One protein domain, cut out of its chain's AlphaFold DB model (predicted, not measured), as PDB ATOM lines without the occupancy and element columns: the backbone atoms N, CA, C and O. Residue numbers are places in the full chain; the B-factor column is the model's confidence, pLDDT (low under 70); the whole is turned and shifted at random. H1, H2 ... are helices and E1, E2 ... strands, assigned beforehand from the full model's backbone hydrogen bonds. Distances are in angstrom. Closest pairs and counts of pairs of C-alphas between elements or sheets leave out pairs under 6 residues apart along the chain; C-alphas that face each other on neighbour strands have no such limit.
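Overview. This is residues 4 to 45 of the 329 residues of the protein "Unannotated protein" of freshwater metagenome (UniProt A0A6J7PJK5). With little regular structure, this is a small two-stranded ribbon, E1 and E2, with short H1 on the loop between them, and a long free arm, residues 26 to 45, that folds back and ends in H2. The printed part has 42 residues, 16 in named elements, ordered E1, H1, E2, H2; the sheet is antiparallel, the class mixed. It is only just extended, close to loose, with a radius of gyration of the C-alphas of 13.9 A, and spans 40 by 24 by 14 A.

Arrangement. E1, residues 4 to 6, and E2, residues 19 to 22, are antiparallel neighbours at 146 degrees; N 4 and O 21, 2.8 A, are within hydrogen-bond range. Tight links join H1, residues 9 to 13, to both. H1 has its O i to N i+4 pair within range; H2, residues 42 to 45, is too short for one. H2 is apart from E1 and H1.

Along the chain. E1 begins at C-alpha 4 (44.492, 85.681, 121.794) and measures 6.5 A, H1 6.2 A, E2 10.2 A and H2 5.1 A, first to last C-alpha. H2 ends at C-alpha 45 (40.236, 82.389, 110.665).

Size, cuts and confidence. The C-alphas of Ala 10 and Gly 33 are farthest apart, 40.5 A. The link E2 to H2 is long, 19 residues. The printed part has no cut, and no printed residue is under 70 in pLDDT.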
ATOM      1  N   ARG A   4      45.076  86.878 121.192       87.69
ATOM      2  CA  ARG A   4      44.492  85.681 121.794       87.69
ATOM      3  C   ARG A   4      43.070  85.989 122.240       87.69
ATOM      4  O   ARG A   4      42.815  87.028 122.842       87.69
ATOM      5  N   LEU A   5      42.168  85.056 121.967       88.75
ATOM      6  CA  LEU A   5      40.797  85.099 122.460       88.75
ATOM      7  C   LEU A   5      40.739  84.474 123.853       88.75
ATOM      8  O   LEU A   5      41.315  83.408 124.078       88.75
ATOM      9  N   VAL A   6      40.048  85.133 124.776       90.19
ATOM     10  CA  VAL A   6      39.837  84.653 126.141       90.19
ATOM     11  C   VAL A   6      38.338  84.568 126.395       90.19
ATOM     12  O   VAL A   6      37.595  85.525 126.186       90.19
ATOM     13  N   GLY A   7      37.878  83.388 126.809       89.94
ATOM     14  CA  GLY A   7      36.482  83.154 127.158       89.94
ATOM     15  C   GLY A   7      36.076  81.680 127.076       89.94
ATOM     16  O   GLY A   7      36.857  80.843 126.611       89.94
ATOM     17  N   PRO A   8      34.860  81.336 127.531       93.94
ATOM     18  CA  PRO A   8      34.344  79.974 127.465       93.94
ATOM     19  C   PRO A   8      34.085  79.527 126.021       93.94
ATOM     20  O   PRO A   8      33.522  80.267 125.214       93.94
ATOM     21  N   THR A   9      34.389  78.266 125.714       90.94
ATOM     22  CA  THR A   9      34.075  77.651 124.412       90.94
ATOM     23  C   THR A   9      32.577  77.644 124.115       90.94
ATOM     24  O   THR A   9      32.180  77.853 122.973       90.94
ATOM     25  N   ALA A  10      31.735  77.472 125.137       94.44
ATOM     26  CA  ALA A  10      30.283  77.555 124.992       94.44
ATOM     27  C   ALA A  10      29.827  78.931 124.464       94.44
ATOM     28  O   ALA A  10      28.967  78.990 123.588       94.44
ATOM     29  N   THR A  11      30.439  80.026 124.932       90.25
ATOM     30  CA  THR A  11      30.152  81.389 124.452       90.25
ATOM     31  C   THR A  11      30.565  81.559 122.995       90.25
ATOM     32  O   THR A  11      29.806  82.119 122.210       90.25
ATOM     33  N   ALA A  12      31.729  81.020 122.617       87.25
ATOM     34  CA  ALA A  12      32.204  81.048 121.237       87.25
ATOM     35  C   ALA A  12      31.244  80.305 120.290       87.25
ATOM     36  O   ALA A  12      30.872  80.830 119.244       87.25
ATOM     37  N   LEU A  13      30.793  79.108 120.681       89.94
ATOM     38  CA  LEU A  13      29.856  78.299 119.892       89.94
ATOM     39  C   LEU A  13      28.459  78.930 119.787       89.94
ATOM     40  O   LEU A  13      27.770  78.713 118.796       89.94
ATOM     41  N   ALA A  14      28.054  79.723 120.779       92.00
ATOM     42  CA  ALA A  14      26.798  80.471 120.765       92.00
ATOM     43  C   ALA A  14      26.876  81.797 119.979       92.00
ATOM     44  O   ALA A  14      25.878  82.514 119.910       92.00
ATOM     45  N   GLY A  15      28.039  82.153 119.414       85.75
ATOM     46  CA  GLY A  15      28.249  83.437 118.735       85.75
ATOM     47  C   GLY A  15      28.272  84.643 119.682       85.75
ATOM     48  O   GLY A  15      28.006  85.765 119.258       85.75
ATOM     49  N   GLY A  16      28.546  84.422 120.970       86.75
ATOM     50  CA  GLY A  16      28.658  85.484 121.965       86.75
ATOM     51  C   GLY A  16      29.978  86.255 121.870       86.75
ATOM     52  O   GLY A  16      30.947  85.806 121.256       86.75
ATOM     53  N   ALA A  17      30.030  87.419 122.523       87.06
ATOM     54  CA  ALA A  17      31.239  88.235 122.584       87.06
ATOM     55  C   ALA A  17      32.358  87.528 123.371       87.06
ATOM     56  O   ALA A  17      32.131  87.014 124.468       87.06
ATOM     57  N   LEU A  18      33.572  87.539 122.815       87.56
ATOM     58  CA  LEU A  18      34.793  87.032 123.443       87.56
ATOM     59  C   LEU A  18      35.762  88.188 123.679       87.56
ATOM     60  O   LEU A  18      35.837  89.116 122.872       87.56
ATOM     61  N   GLU A  19      36.523  88.120 124.766       86.69
ATOM     62  CA  GLU A  19      37.556  89.110 125.046       86.69
ATOM     63  C   GLU A  19      38.765  88.872 124.134       86.69
ATOM     64  O   GLU A  19      39.198  87.733 123.928       86.69
ATOM     65  N   ILE A  20      39.318  89.952 123.581       84.44
ATOM     66  CA  ILE A  20      40.518  89.915 122.746       84.44
ATOM     67  C   ILE A  20      41.648  90.564 123.531       84.44
ATOM     68  O   ILE A  20      41.598  91.757 123.821       84.44
ATOM     69  N   VAL A  21      42.689  89.789 123.823       86.56
ATOM     70  CA  VAL A  21      43.912  90.292 124.451       86.56
ATOM     71  C   VAL A  21      45.085  90.163 123.496       86.56
ATOM     72  O   VAL A  21      45.116  89.310 122.605       86.56
ATOM     73  N   THR A  22      46.079  91.017 123.679       87.19
ATOM     74  CA  THR A  22      47.335  90.931 122.937       87.19
ATOM     75  C   THR A  22      48.137  89.752 123.492       87.19
ATOM     76  O   THR A  22      48.095  89.471 124.692       87.19
ATOM     77  N   CYS A  23      48.834  88.997 122.639       88.38
ATOM     78  CA  CYS A  23      49.568  87.816 123.114       88.38
ATOM     79  C   CYS A  23      50.692  88.167 124.104       88.38
ATOM     80  O   CYS A  23      51.038  87.348 124.950       88.38
ATOM     81  N   ASP A  24      51.257  89.366 123.980       87.31
ATOM     82  CA  ASP A  24      52.344  89.912 124.796       87.31
ATOM     83  C   ASP A  24      51.857  90.780 125.970       87.31
ATOM     84  O   ASP A  24      52.670  91.253 126.759       87.31
ATOM     85  N   GLY A  25      50.546  91.014 126.085       82.31
ATOM     86  CA  GLY A  25      49.954  91.945 127.049       82.31
ATOM     87  C   GLY A  25      50.335  93.420 126.846       82.31
ATOM     88  O   GLY A  25      49.960  94.252 127.670       82.31
ATOM     89  N   ALA A  26      51.081  93.765 125.790       83.69
ATOM     90  CA  ALA A  26      51.545  95.126 125.547       83.69
ATOM     91  C   ALA A  26      50.476  95.977 124.829       83.69
ATOM     92  O   ALA A  26      49.823  95.499 123.896       83.69
ATOM     93  N   PRO A  27      50.307  97.260 125.207       84.00
ATOM     94  CA  PRO A  27      49.386  98.154 124.521       84.00
ATOM     95  C   PRO A  27      49.875  98.474 123.106       84.00
ATOM     96  O   PRO A  27      51.074  98.581 122.831       84.00
ATOM     97  N   LEU A  28      48.926  98.699 122.200       86.44
ATOM     98  CA  LEU A  28      49.234  99.150 120.850       86.44
ATOM     99  C   LEU A  28      49.765 100.591 120.891       86.44
ATOM    100  O   LEU A  28      49.043 101.517 121.248       86.44
ATOM    101  N   THR A  29      51.018 100.786 120.478       88.31
ATOM    102  CA  THR A  29      51.620 102.120 120.354       88.31
ATOM    103  C   THR A  29      51.527 102.595 118.907       88.31
ATOM    104  O   THR A  29      52.101 101.976 118.012       88.31
ATOM    105  N   LEU A  30      50.817 103.700 118.673       88.50
ATOM    106  CA  LEU A  30      50.710 104.350 117.366       88.50
ATOM    107  C   LEU A  30      51.380 105.726 117.428       88.50
ATOM    108  O   LEU A  30      51.087 106.522 118.316       88.50
ATOM    109  N   GLY A  31      52.282 106.005 116.485       90.50
ATOM    110  CA  GLY A  31      52.855 107.345 116.318       90.50
ATOM    111  C   GLY A  31      51.853 108.337 115.711       90.50
ATOM    112  O   GLY A  31      50.748 107.948 115.331       90.50
ATOM    113  N   PRO A  32      52.209 109.620 115.556       91.62
ATOM    114  CA  PRO A  32      51.389 110.553 114.789       91.62
ATOM    115  C   PRO A  32      51.330 110.143 113.308       91.62
ATOM    116  O   PRO A  32      52.309 109.643 112.754       91.62
ATOM    117  N   GLY A  33      50.191 110.386 112.656       93.56
ATOM    118  CA  GLY A  33      50.008 110.152 111.220       93.56
ATOM    119  C   GLY A  33      48.898 109.158 110.886       93.56
ATOM    120  O   GLY A  33      48.108 108.759 111.740       93.56
ATOM    121  N   ALA A  34      48.815 108.799 109.606       93.50
ATOM    122  CA  ALA A  34      47.825 107.854 109.108       93.50
ATOM    123  C   ALA A  34      48.273 106.412 109.375       93.50
ATOM    124  O   ALA A  34      49.371 106.014 108.987       93.50
ATOM    125  N   HIS A  35      47.385 105.620 109.972       91.25
ATOM    126  CA  HIS A  35      47.599 104.197 110.234       91.25
ATOM    127  C   HIS A  35      46.506 103.376 109.568       91.25
ATOM    128  O   HIS A  35      45.350 103.792 109.515       91.25
ATOM    129  N   VAL A  36      46.862 102.189 109.080       92.25
ATOM    130  CA  VAL A  36      45.902 101.234 108.518       92.25
ATOM    131  C   VAL A  36      45.891  99.991 109.390       92.25
ATOM    132  O   VAL A  36      46.887  99.274 109.477       92.25
ATOM    133  N   LEU A  37      44.743  99.715 109.999       88.50
ATOM    134  CA  LEU A  37      44.499  98.490 110.750       88.50
ATOM    135  C   LEU A  37      43.890  97.459 109.801       88.50
ATOM    136  O   LEU A  37      42.878  97.719 109.154       88.50
ATOM    137  N   ARG A  38      44.532  96.296 109.685       88.25
ATOM    138  CA  ARG A  38      44.049  95.178 108.869       88.25
ATOM    139  C   ARG A  38      43.879  93.958 109.747       88.25
ATOM    140  O   ARG A  38      44.782  93.599 110.497       88.25
ATOM    141  N   THR A  39      42.737  93.311 109.602       85.75
ATOM    142  CA  THR A  39      42.430  92.043 110.254       85.75
ATOM    143  C   THR A  39      42.465  90.941 109.207       85.75
ATOM    144  O   THR A  39      42.269  91.192 108.013       85.75
ATOM    145  N   ALA A  40      42.717  89.708 109.637       87.19
ATOM    146  CA  ALA A  40      42.469  88.560 108.777       87.19
ATOM    147  C   ALA A  40      40.959  88.442 108.496       87.19
ATOM    148  O   ALA A  40      40.133  88.933 109.273       87.19
ATOM    149  N   LYS A  41      40.585  87.819 107.373       86.56
ATOM    150  CA  LYS A  41      39.169  87.590 107.065       86.56
ATOM    151  C   LYS A  41      38.604  86.554 108.034       86.56
ATOM    152  O   LYS A  41      39.272  85.574 108.365       86.56
ATOM    153  N   GLY A  42      37.340  86.720 108.416       83.69
ATOM    154  CA  GLY A  42      36.653  85.725 109.242       83.69
ATOM    155  C   GLY A  42      36.531  84.363 108.561       83.69
ATOM    156  O   GLY A  42      36.635  83.347 109.231       83.69
ATOM    157  N   LEU A  43      36.425  84.326 107.228       86.19
ATOM    158  CA  LEU A  43      36.429  83.075 106.454       86.19
ATOM    159  C   LEU A  43      37.749  82.303 106.569       86.19
ATOM    160  O   LEU A  43      37.738  81.078 106.537       86.19
ATOM    161  N   ASP A  44      38.866  83.016 106.727       88.94
ATOM    162  CA  ASP A  44      40.195  82.406 106.795       88.94
ATOM    163  C   ASP A  44      40.541  81.967 108.231       88.94
ATOM    164  O   ASP A  44      41.373  81.090 108.435       88.94
ATOM    165  N   THR A  45      39.913  82.585 109.237       86.25
ATOM    166  CA  THR A  45      40.236  82.389 110.665       86.25
ATOM    167  C   THR A  45      39.140  81.698 111.470       86.25
ATOM    168  O   THR A  45      39.380  81.305 112.608       86.25
TER     169      THR A  45